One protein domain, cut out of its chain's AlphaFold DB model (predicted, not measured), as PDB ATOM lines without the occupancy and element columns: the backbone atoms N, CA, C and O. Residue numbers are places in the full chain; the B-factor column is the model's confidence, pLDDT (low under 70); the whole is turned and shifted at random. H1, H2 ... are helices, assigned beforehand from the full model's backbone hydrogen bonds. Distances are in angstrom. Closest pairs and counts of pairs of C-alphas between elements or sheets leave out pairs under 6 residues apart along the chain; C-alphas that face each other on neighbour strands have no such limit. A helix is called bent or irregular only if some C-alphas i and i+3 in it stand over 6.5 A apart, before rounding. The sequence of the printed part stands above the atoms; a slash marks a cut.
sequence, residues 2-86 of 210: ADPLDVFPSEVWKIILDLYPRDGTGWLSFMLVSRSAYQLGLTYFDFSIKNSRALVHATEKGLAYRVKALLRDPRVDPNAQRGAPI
ATOM      1  N   ALA A   2     245.182 263.490 305.361       49.34
ATOM      2  CA  ALA A   2     243.848 263.522 305.968       49.34
ATOM      3  C   ALA A   2     243.306 264.957 305.931       49.34
ATOM      4  O   ALA A   2     244.069 265.883 306.215       49.34
ATOM      5  N   ASP A   3     242.043 265.146 305.559       53.59
ATOM      6  CA  ASP A   3     241.402 266.461 305.556       53.59
ATOM      7  C   ASP A   3     241.452 267.025 306.995       53.59
ATOM      8  O   ASP A   3     241.223 266.273 307.943       53.59
ATOM      9  N   PRO A   4     241.758 268.313 307.239       47.78
ATOM     10  CA  PRO A   4     241.541 268.910 308.561       47.78
ATOM     11  C   PRO A   4     240.109 268.699 309.100       47.78
ATOM     12  O   PRO A   4     239.902 268.766 310.313       47.78
ATOM     13  N   LEU A   5     239.137 268.402 308.229       49.50
ATOM     14  CA  LEU A   5     237.779 267.967 308.571       49.50
ATOM     15  C   LEU A   5     237.687 266.518 309.097       49.50
ATOM     16  O   LEU A   5     236.730 266.204 309.798       49.50
ATOM     17  N   ASP A   6     238.679 265.662 308.837       53.50
ATOM     18  CA  ASP A   6     238.736 264.260 309.295       53.50
ATOM     19  C   ASP A   6     239.226 264.124 310.749       53.50
ATOM     20  O   ASP A   6     239.244 263.035 311.324       53.50
ATOM     21  N   VAL A   7     239.638 265.233 311.373       57.12
ATOM     22  CA  VAL A   7     240.188 265.255 312.736       57.12
ATOM     23  C   VAL A   7     239.111 264.969 313.790       57.12
ATOM     24  O   VAL A   7     239.451 264.582 314.911       57.12
ATOM     25  N   PHE A   8     237.825 265.133 313.466       58.06
ATOM     26  CA  PHE A   8     236.701 264.919 314.378       58.06
ATOM     27  C   PHE A   8     235.633 264.015 313.755       58.06
ATOM     28  O   PHE A   8     235.394 264.093 312.551       58.06
ATOM     29  N   PRO A   9     234.907 263.222 314.565       61.69
ATOM     30  CA  PRO A   9     233.670 262.600 314.111       61.69
ATOM     31  C   PRO A   9     232.705 263.659 313.556       61.69
ATOM     32  O   PRO A   9     232.568 264.745 314.132       61.69
ATOM     33  N   SER A  10     232.007 263.338 312.463       65.00
ATOM     34  CA  SER A  10     231.114 264.262 311.739       65.00
ATOM     35  C   SER A  10     230.062 264.939 312.636       65.00
ATOM     36  O   SER A  10     229.631 266.071 312.404       65.00
ATOM     37  N   GLU A  11     229.673 264.255 313.703       64.81
ATOM     38  CA  GLU A  11     228.701 264.649 314.708       64.81
ATOM     39  C   GLU A  11     229.249 265.735 315.635       64.81
ATOM     40  O   GLU A  11     228.538 266.692 315.945       64.81
ATOM     41  N   VAL A  12     230.517 265.626 316.043       63.97
ATOM     42  CA  VAL A  12     231.207 266.653 316.844       63.97
ATOM     43  C   VAL A  12     231.371 267.920 316.013       63.97
ATOM     44  O   VAL A  12     231.166 269.026 316.514       63.97
ATOM     45  N   TRP A  13     231.642 267.757 314.717       68.00
ATOM     46  CA  TRP A  13     231.760 268.878 313.797       68.00
ATOM     47  C   TRP A  13     230.458 269.660 313.667       68.00
ATOM     48  O   TRP A  13     230.453 270.870 313.872       68.00
ATOM     49  N   LYS A  14     229.325 268.982 313.465       66.25
ATOM     50  CA  LYS A  14     228.003 269.637 313.454       66.25
ATOM     51  C   LYS A  14     227.730 270.430 314.738       66.25
ATOM     52  O   LYS A  14     227.228 271.544 314.664       66.25
ATOM     53  N   ILE A  15     228.115 269.902 315.903       68.56
ATOM     54  CA  ILE A  15     227.936 270.596 317.190       68.56
ATOM     55  C   ILE A  15     228.764 271.885 317.257       68.56
ATOM     56  O   ILE A  15     228.249 272.910 317.701       68.56
ATOM     57  N   ILE A  16     230.028 271.841 316.831       66.12
ATOM     58  CA  ILE A  16     230.915 273.015 316.821       66.12
ATOM     59  C   ILE A  16     230.393 274.072 315.846       66.12
ATOM     60  O   ILE A  16     230.378 275.255 316.189       66.12
ATOM     61  N   LEU A  17     229.934 273.653 314.666       65.88
ATOM     62  CA  LEU A  17     229.380 274.559 313.664       65.88
ATOM     63  C   LEU A  17     228.085 275.228 314.157       65.88
ATOM     64  O   LEU A  17     227.896 276.414 313.930       65.88
ATOM     65  N   ASP A  18     227.230 274.533 314.906       67.06
ATOM     66  CA  ASP A  18     226.007 275.137 315.458       67.06
ATOM     67  C   ASP A  18     226.269 276.179 316.561       67.06
ATOM     68  O   ASP A  18     225.415 277.021 316.835       67.06
ATOM     69  N   LEU A  19     227.430 276.135 317.221       64.88
ATOM     70  CA  LEU A  19     227.808 277.128 318.239       64.88
ATOM     71  C   LEU A  19     228.254 278.460 317.635       64.88
ATOM     72  O   LEU A  19     228.270 279.474 318.336       64.88
ATOM     73  N   TYR A  20     228.634 278.456 316.360       65.69
ATOM     74  CA  TYR A  20     229.092 279.626 315.632       65.69
ATOM     75  C   TYR A  20     228.246 279.755 314.368       65.69
ATOM     76  O   TYR A  20     228.548 279.110 313.373       65.69
ATOM     77  N   PRO A  21     227.175 280.557 314.364       59.19
ATOM     78  CA  PRO A  21     226.383 280.726 313.157       59.19
ATOM     79  C   PRO A  21     227.242 281.334 312.026       59.19
ATOM     80  O   PRO A  21     228.207 282.071 312.257       59.19
ATOM     81  N   ARG A  22     226.938 280.941 310.779       59.16
ATOM     82  CA  ARG A  22     227.739 281.235 309.565       59.16
ATOM     83  C   ARG A  22     227.797 282.722 309.185       59.16
ATOM     84  O   ARG A  22     228.450 283.078 308.210       59.16
ATOM     85  N   ASP A  23     227.091 283.562 309.921       57.97
ATOM     86  CA  ASP A  23     226.811 284.971 309.663       57.97
ATOM     87  C   ASP A  23     227.758 285.939 310.401       57.97
ATOM     88  O   ASP A  23     227.742 287.137 310.123       57.97
ATOM     89  N   GLY A  24     228.622 285.450 311.303       56.53
ATOM     90  CA  GLY A  24     229.529 286.286 312.100       56.53
ATOM     91  C   GLY A  24     231.008 286.266 311.681       56.53
ATOM     92  O   GLY A  24     231.533 285.270 311.178       56.53
ATOM     93  N   THR A  25     231.742 287.335 312.025       55.41
ATOM     94  CA  THR A  25     233.218 287.440 311.905       55.41
ATOM     95  C   THR A  25     233.961 286.292 312.601       55.41
ATOM     96  O   THR A  25     235.059 285.919 312.185       55.41
ATOM     97  N   GLY A  26     233.347 285.678 313.618       58.75
ATOM     98  CA  GLY A  26     233.860 284.499 314.316       58.75
ATOM     99  C   GLY A  26     233.930 283.233 313.454       58.75
ATOM    100  O   GLY A  26     234.871 282.461 313.630       58.75
ATOM    101  N   TRP A  27     233.009 283.032 312.501       60.72
ATOM    102  CA  TRP A  27     232.996 281.856 311.616       60.72
ATOM    103  C   TRP A  27     234.111 281.911 310.575       60.72
ATOM    104  O   TRP A  27     234.867 280.955 310.403       60.72
ATOM    105  N   LEU A  28     234.252 283.056 309.904       56.78
ATOM    106  CA  LEU A  28     235.309 283.253 308.916       56.78
ATOM    107  C   LEU A  28     236.687 283.212 309.585       56.78
ATOM    108  O   LEU A  28     237.588 282.540 309.092       56.78
ATOM    109  N   SER A  29     236.818 283.837 310.762       60.28
ATOM    110  CA  SER A  29     238.029 283.745 311.584       60.28
ATOM    111  C   SER A  29     238.309 282.302 312.008       60.28
ATOM    112  O   SER A  29     239.446 281.856 311.932       60.28
ATOM    113  N   PHE A  30     237.291 281.531 312.398       64.44
ATOM    114  CA  PHE A  30     237.434 280.113 312.735       64.44
ATOM    115  C   PHE A  30     237.935 279.276 311.550       64.44
ATOM    116  O   PHE A  30     238.883 278.509 311.715       64.44
ATOM    117  N   MET A  31     237.344 279.447 310.364       62.75
ATOM    118  CA  MET A  31     237.733 278.727 309.147       62.75
ATOM    119  C   MET A  31     239.139 279.107 308.676       62.75
ATOM    120  O   MET A  31     239.945 278.224 308.382       62.75
ATOM    121  N   LEU A  32     239.453 280.407 308.637       57.25
ATOM    122  CA  LEU A  32     240.766 280.915 308.233       57.25
ATOM    123  C   LEU A  32     241.857 280.436 309.185       57.25
ATOM    124  O   LEU A  32     242.894 279.957 308.744       57.25
ATOM    125  N   VAL A  33     241.605 280.494 310.488       60.00
ATOM    126  CA  VAL A  33     242.581 280.076 311.492       60.00
ATOM    127  C   VAL A  33     242.776 278.557 311.498       60.00
ATOM    128  O   VAL A  33     243.913 278.102 311.568       60.00
ATOM    129  N   SER A  34     241.708 277.766 311.345       60.72
ATOM    130  CA  SER A  34     241.814 276.298 311.280       60.72
ATOM    131  C   SER A  34     242.559 275.830 310.024       60.72
ATOM    132  O   SER A  34     243.397 274.934 310.096       60.72
ATOM    133  N   ARG A  35     242.305 276.473 308.874       57.19
ATOM    134  CA  ARG A  35     242.971 276.166 307.600       57.19
ATOM    135  C   ARG A  35     244.440 276.599 307.596       57.19
ATOM    136  O   ARG A  35     245.292 275.814 307.187       57.19
ATOM    137  N   SER A  36     244.742 277.802 308.093       54.22
ATOM    138  CA  SER A  36     246.116 278.312 308.192       54.22
ATOM    139  C   SER A  36     246.956 277.539 309.208       54.22
ATOM    140  O   SER A  36     248.115 277.247 308.931       54.22
ATOM    141  N   ALA A  37     246.390 277.141 310.355       54.66
ATOM    142  CA  ALA A  37     247.098 276.319 311.340       54.66
ATOM    143  C   ALA A  37     247.474 274.937 310.775       54.66
ATOM    144  O   ALA A  37     248.605 274.490 310.954       54.66
ATOM    145  N   TYR A  38     246.568 274.303 310.022       54.78
ATOM    146  CA  TYR A  38     246.847 273.037 309.339       54.78
ATOM    147  C   TYR A  38     247.924 273.182 308.249       54.78
ATOM    148  O   TYR A  38     248.857 272.383 308.197       54.78
ATOM    149  N   GLN A  39     247.843 274.222 307.406       56.94
ATOM    150  CA  GLN A  39     248.838 274.486 306.352       56.94
ATOM    151  C   GLN A  39     250.246 274.759 306.896       56.94
ATOM    152  O   GLN A  39     251.226 274.432 306.234       56.94
ATOM    153  N   LEU A  40     250.345 275.336 308.094       55.25
ATOM    154  CA  LEU A  40     251.615 275.619 308.764       55.25
ATOM    155  C   LEU A  40     252.149 274.430 309.579       55.25
ATOM    156  O   LEU A  40     253.153 274.576 310.272       55.25
ATOM    157  N   GLY A  41     251.487 273.265 309.543       49.03
ATOM    158  CA  GLY A  41     251.876 272.104 310.350       49.03
ATOM    159  C   GLY A  41     251.775 272.353 311.858       49.03
ATOM    160  O   GLY A  41     252.332 271.591 312.649       49.03
ATOM    161  N   LEU A  42     251.069 273.415 312.270       47.91
ATOM    162  CA  LEU A  42     250.823 273.733 313.667       47.91
ATOM    163  C   LEU A  42     249.794 272.730 314.189       47.91
ATOM    164  O   LEU A  42     248.587 272.949 314.133       47.91
ATOM    165  N   THR A  43     250.286 271.632 314.756       46.12
ATOM    166  CA  THR A  43     249.501 270.655 315.531       46.12
ATOM    167  C   THR A  43     248.848 271.266 316.780       46.12
ATOM    168  O   THR A  43     248.100 270.593 317.482       46.12
ATOM    169  N   TYR A  44     249.119 272.546 317.055       42.22
ATOM    170  CA  TYR A  44     248.855 273.244 318.307       42.22
ATOM    171  C   TYR A  44     247.814 274.366 318.171       42.22
ATOM    172  O   TYR A  44     247.908 275.404 318.823       42.22
ATOM    173  N   PHE A  45     246.806 274.203 317.311       45.97
ATOM    174  CA  PHE A  45     245.569 274.950 317.525       45.97
ATOM    175  C   PHE A  45     244.764 274.185 318.571       45.97
ATOM    176  O   PHE A  45     244.260 273.103 318.286       45.97
ATOM    177  N   ASP A  46     244.709 274.695 319.803       51.31
ATOM    178  CA  ASP A  46     244.118 273.968 320.926       51.31
ATOM    179  C   ASP A  46     242.582 273.920 320.818       51.31
ATOM    180  O   ASP A  46     241.831 274.691 321.426       51.31
ATOM    181  N   PHE A  47     242.101 272.993 319.990       53.22
ATOM    182  CA  PHE A  47     240.688 272.667 319.861       53.22
ATOM    183  C   PHE A  47     240.102 272.157 321.184       53.22
ATOM    184  O   PHE A  47     238.885 272.244 321.347       53.22
ATOM    185  N   SER A  48     240.916 271.706 322.151       56.50
ATOM    186  CA  SER A  48     240.422 271.294 323.470       56.50
ATOM    187  C   SER A  48     239.753 272.463 324.200       56.50
ATOM    188  O   SER A  48     238.690 272.272 324.791       56.50
ATOM    189  N   ILE A  49     240.257 273.698 324.054       57.59
ATOM    190  CA  ILE A  49     239.658 274.908 324.650       57.59
ATOM    191  C   ILE A  49     238.281 275.206 324.039       57.59
ATOM    192  O   ILE A  49     237.344 275.598 324.742       57.59
ATOM    193  N   LYS A  50     238.113 275.013 322.724       63.56
ATOM    194  CA  LYS A  50     236.818 275.233 322.049       63.56
ATOM    195  C   LYS A  50     235.830 274.101 322.325       63.56
ATOM    196  O   LYS A  50     234.663 274.372 322.599       63.56
ATOM    197  N   ASN A  51     236.306 272.863 322.355       65.31
ATOM    198  CA  ASN A  51     235.521 271.676 322.690       65.31
ATOM    199  C   ASN A  51     235.022 271.711 324.140       65.31
ATOM    200  O   ASN A  51     233.868 271.394 324.421       65.31
ATOM    201  N   SER A  52     235.857 272.215 325.041       74.69
ATOM    202  CA  SER A  52     235.513 272.538 326.421       74.69
ATOM    203  C   SER A  52     234.340 273.521 326.513       74.69
ATOM    204  O   SER A  52     233.376 273.291 327.242       74.69
ATOM    205  N   ARG A  53     234.362 274.606 325.724       78.38
ATOM    206  CA  ARG A  53     233.241 275.567 325.653       78.38
ATOM    207  C   ARG A  53     231.985 274.949 325.042       78.38
ATOM    208  O   ARG A  53     230.887 275.242 325.511       78.38
ATOM    209  N   ALA A  54     232.142 274.097 324.031       81.25
ATOM    210  CA  ALA A  54     231.036 273.380 323.409       81.25
ATOM    211  C   ALA A  54     230.327 272.452 324.401       81.25
ATOM    212  O   ALA A  54     229.097 272.448 324.467       81.25
ATOM    213  N   LEU A  55     231.097 271.728 325.217       87.31
ATOM    214  CA  LEU A  55     230.563 270.857 326.258       87.31
ATOM    215  C   LEU A  55     229.815 271.651 327.331       87.31
ATOM    216  O   LEU A  55     228.698 271.277 327.691       87.31
ATOM    217  N   VAL A  56     230.389 272.762 327.806       89.19
ATOM    218  CA  VAL A  56     229.720 273.648 328.774       89.19
ATOM    219  C   VAL A  56     228.403 274.171 328.200       89.19
ATOM    220  O   VAL A  56     227.371 274.044 328.852       89.19
ATOM    221  N   HIS A  57     228.400 274.674 326.964       85.56
ATOM    222  CA  HIS A  57     227.185 275.189 326.332       85.56
ATOM    223  C   HIS A  57     226.120 274.103 326.130       85.56
ATOM    224  O   HIS A  57     224.955 274.304 326.469       85.56
ATOM    225  N   ALA A  58     226.506 272.934 325.608       89.94
ATOM    226  CA  ALA A  58     225.596 271.801 325.445       89.94
ATOM    227  C   ALA A  58     224.982 271.379 326.787       89.94
ATOM    228  O   ALA A  58     223.791 271.072 326.853       89.94
ATOM    229  N   THR A  59     225.782 271.427 327.855       92.62
ATOM    230  CA  THR A  59     225.334 271.139 329.216       92.62
ATOM    231  C   THR A  59     224.355 272.192 329.724       92.62
ATOM    232  O   THR A  59     223.289 271.838 330.215       92.62
ATOM    233  N   GLU A  60     224.650 273.483 329.555       91.25
ATOM    234  CA  GLU A  60     223.752 274.577 329.951       91.25
ATOM    235  C   GLU A  60     222.396 274.503 329.236       91.25
ATOM    236  O   GLU A  60     221.349 274.722 329.845       91.25
ATOM    237  N   LYS A  61     222.395 274.130 327.954       90.50
ATOM    238  CA  LYS A  61     221.173 273.970 327.154       90.50
ATOM    239  C   LYS A  61     220.426 272.654 327.394       90.50
ATOM    240  O   LYS A  61     219.367 272.468 326.806       90.50
ATOM    241  N   GLY A  62     220.947 271.745 328.221       92.44
ATOM    242  CA  GLY A  62     220.300 270.456 328.481       92.44
ATOM    243  C   GLY A  62     220.368 269.473 327.304       92.44
ATOM    244  O   GLY A  62     219.593 268.521 327.236       92.44
ATOM    245  N   LEU A  63     221.283 269.679 326.350       90.38
ATOM    246  CA  LEU A  63     221.372 268.895 325.114       90.38
ATOM    247  C   LEU A  63     222.138 267.585 325.349       90.38
ATOM    248  O   LEU A  63     223.277 267.423 324.908       90.38
ATOM    249  N   ALA A  64     221.496 266.634 326.029       93.88
ATOM    250  CA  ALA A  64     222.098 265.366 326.447       93.88
ATOM    251  C   ALA A  64     222.792 264.601 325.301       93.88
ATOM    252  O   ALA A  64     223.903 264.102 325.468       93.88
ATOM    253  N   TYR A  65     222.190 264.566 324.107       88.50
ATOM    254  CA  TYR A  65     222.793 263.896 322.949       88.50
ATOM    255  C   TYR A  65     224.132 264.531 322.525       88.50
ATOM    256  O   TYR A  65     225.058 263.810 322.155       88.50
ATOM    257  N   ARG A  66     224.259 265.865 322.623       86.50
ATOM    258  CA  ARG A  66     225.498 266.593 322.298       86.50
ATOM    259  C   ARG A  66     226.559 266.363 323.350       86.50
ATOM    260  O   ARG A  66     227.704 266.112 322.997       86.50
ATOM    261  N   VAL A  67     226.172 266.397 324.624       91.19
ATOM    262  CA  VAL A  67     227.072 266.059 325.734       91.19
ATOM    263  C   VAL A  67     227.636 264.654 325.531       91.19
ATOM    264  O   VAL A  67     228.849 264.479 325.532       91.19
ATOM    265  N   LYS A  68     226.781 263.667 325.243       90.81
ATOM    266  CA  LYS A  68     227.209 262.288 324.974       90.81
ATOM    267  C   LYS A  68     228.166 262.185 323.785       90.81
ATOM    268  O   LYS A  68     229.142 261.447 323.861       90.81
ATOM    269  N   ALA A  69     227.884 262.888 322.689       85.19
ATOM    270  CA  ALA A  69     228.743 262.885 321.506       85.19
ATOM    271  C   ALA A  69     230.113 263.517 321.793       85.19
ATOM    272  O   ALA A  69     231.130 262.942 321.418       85.19
ATOM    273  N   LEU A  70     230.143 264.648 322.503       85.62
ATOM    274  CA  LEU A  70     231.379 265.327 322.888       85.62
ATOM    275  C   LEU A  70     232.214 264.474 323.852       85.62
ATOM    276  O   LEU A  70     233.407 264.317 323.636       85.62
ATOM    277  N   LEU A  71     231.607 263.845 324.861       88.44
ATOM    278  CA  LEU A  71     232.351 263.019 325.823       88.44
ATOM    279  C   LEU A  71     233.012 261.782 325.193       88.44
ATOM    280  O   LEU A  71     233.975 261.269 325.755       88.44
ATOM    281  N   ARG A  72     232.560 261.315 324.021       86.56
ATOM    282  CA  ARG A  72     233.234 260.224 323.289       86.56
ATOM    283  C   ARG A  72     234.603 260.622 322.744       86.56
ATOM    284  O   ARG A  72     235.414 259.739 322.486       86.56
ATOM    285  N   ASP A  73     234.852 261.915 322.543       80.62
ATOM    286  CA  ASP A  73     236.149 262.394 322.085       80.62
ATOM    287  C   ASP A  73     237.117 262.490 323.280       80.62
ATOM    288  O   ASP A  73     236.872 263.258 324.220       80.62
ATOM    289  N   PRO A  74     238.233 261.738 323.276       80.38
ATOM    290  CA  PRO A  74     239.186 261.754 324.382       80.38
ATOM    291  C   PRO A  74     239.860 263.120 324.580       80.38
ATOM    292  O   PRO A  74     240.350 263.390 325.675       80.38
ATOM    293  N   ARG A  75     239.863 263.996 323.564       76.25
ATOM    294  CA  ARG A  75     240.465 265.342 323.626       76.25
ATOM    295  C   ARG A  75     239.568 266.378 324.296       76.25
ATOM    296  O   ARG A  75     240.009 267.497 324.546       76.25
ATOM    297  N   VAL A  76     238.296 266.057 324.525       82.69
ATOM    298  CA  VAL A  76     237.391 266.919 325.289       82.69
ATOM    299  C   VAL A  76     237.752 266.783 326.763       82.69
ATOM    300  O   VAL A  76     237.644 265.691 327.312       82.69
ATOM    301  N   ASP A  77     238.145 267.886 327.399       86.69
ATOM    302  CA  ASP A  77     238.289 267.952 328.853       86.69
ATOM    303  C   ASP A  77     236.906 268.160 329.500       86.69
ATOM    304  O   ASP A  77     236.306 269.233 329.355       86.69
ATOM    305  N   PRO A  78     236.365 267.165 330.224       90.50
ATOM    306  CA  PRO A  78     235.069 267.311 330.863       90.50
ATOM    307  C   PRO A  78     235.123 268.125 332.168       90.50
ATOM    308  O   PRO A  78     234.069 268.481 332.702       90.50
ATOM    309  N   ASN A  79     236.320 268.488 332.648       91.31
ATOM    310  CA  ASN A  79     236.543 269.367 333.803       91.31
ATOM    311  C   ASN A  79     236.864 270.811 333.415       91.31
ATOM    312  O   ASN A  79     237.262 271.615 334.268       91.31
ATOM    313  N   ALA A  80     236.637 271.161 332.152       86.50
ATOM    314  CA  ALA A  80     236.839 272.499 331.640       86.50
ATOM    315  C   ALA A  80     236.272 273.590 332.558       86.50
ATOM    316  O   ALA A  80     235.182 273.459 333.125       86.50
ATOM    317  N   GLN A  81     236.996 274.710 332.650       86.75
ATOM    318  CA  GLN A  81     236.594 275.879 333.440       86.75
ATOM    319  C   GLN A  81     236.258 275.521 334.902       86.75
ATOM    320  O   GLN A  81     235.239 275.959 335.437       86.75
ATOM    321  N   ARG A  82     237.118 274.723 335.556       89.50
ATOM    322  CA  ARG A  82     236.945 274.276 336.954       89.50
ATOM    323  C   ARG A  82     235.656 273.462 337.152       89.50
ATOM    324  O   ARG A  82     234.849 273.766 338.033       89.50
ATOM    325  N   GLY A  83     235.445 272.460 336.299       92.50
ATOM    326  CA  GLY A  83     234.281 271.571 336.352       92.50
ATOM    327  C   GLY A  83     232.968 272.262 335.993       92.50
ATOM    328  O   GLY A  83     231.918 271.950 336.561       92.50
ATOM    329  N   ALA A  84     233.000 273.228 335.070       93.69
ATOM    330  CA  ALA A  84     231.797 273.932 334.641       93.69
ATOM    331  C   ALA A  84     230.701 272.993 334.099       93.69
ATOM    332  O   ALA A  84     229.551 273.214 334.483       93.69
ATOM    333  N   PRO A  85     230.984 271.939 333.297       95.50
ATOM    334  CA  PRO A  85     229.936 271.035 332.820       95.50
ATOM    335  C   PRO A  85     229.119 270.433 333.969       95.50
ATOM    336  O   PRO A  85     227.908 270.646 334.048       95.50
ATOM    337  N   ILE A  86     229.772 269.780 334.934       97.62
ATOM    338  CA  ILE A  86     229.063 269.136 336.045       97.62
ATOM    339  C   ILE A  86     228.362 270.150 336.957       97.62
ATOM    340  O   ILE A  86     227.202 269.947 337.321       97.62
TER     341      ILE A  86
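This is residues 2 to 86 of the 210 residues of the protein "Ankyrin_rpt-contain_dom domain-containing protein" of Planoprotostelium fungivorum (UniProt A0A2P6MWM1). H4 sits in the middle of a helical cluster, with H5 folded back beside it, H6 on another side, and H2 crossing both H4 and H5 at a large angle. H3, the longest helix, reaches away from this cluster and makes an open V with H2; residues 21 to 26 stick out at the point of the V, and short H1 lies near the far end of H3. The printed part has 85 residues with six named helices, H1 to H6 in order along the chain, and no named strand; its class is all helix. It is compact, with a radius of gyration of the C-alphas of 13.0 A, and spans 36 by 28 by 23 A.

Start with H1, residues 4 to 7, which only just touches H3, residues 25 to 39, with 3 pairs of C-alphas within 8 A; the closest are those of Pro 4 and Tyr 38, 6.8 A apart, and H3 touches H1 with residues 34 to 38 alone. Next comes H2, residues 10 to 19, which touches H4, residues 47 to 60; the closest C-alphas, of Ile 16 and Ala 54, are 6.6 A apart. Their lines are only just about perpendicular at 72 degrees, and H4 touches H2 with residues 51 to 54 alone. H2 also touches H5, residues 64 to 71, closest at the C-alphas of Val 12 and Leu 70, 6.2 A, at a steep tilt of 67 degrees, only just short of perpendicular, opposite ways. H4 and H5 form a helical hairpin: they touch at a shallow tilt of 21 degrees, opposite ways, with the C-alphas of Ala 58 and Val 67 closest at 5.9 A. H4, the hub, also touches H6, residues 80 to 86, at a shallow tilt of 34 degrees, only just short of steep, the same way; the C-alphas of Val 56 and Pro 85 are closest at 4.8 A. H3 and H4 are apart, and so are H5 and H6. In H2, H3, H4 and H5 every O i to N i+4 pair is within hydrogen-bond range; H6 has 1 of 3, with 2 of 4 O i to N i+3 pairs, and H1 is too short for an i+4 pair.

Find C-alpha 4 at (241.541, 268.910, 308.561), where H1 begins its 5.7 A. H2 is 14.8 A long, and H3 runs 21.0 A from C-alpha 25 at (233.218, 287.440, 311.905). H4 measures 19.8 A and H5 10.5 A. H6, 9.5 A, ends at C-alpha 86 at (229.063, 269.136, 336.045); it is irregular, with C-alphas 82 and 85 8.8 A apart.

Look at Leu 40 and Gly 62 for the two C-alphas farthest apart, 37.4 A. The printed part has no cut and no long link. Mean pLDDT of the printed part is 70.2, with residues 2 to 51 under 70.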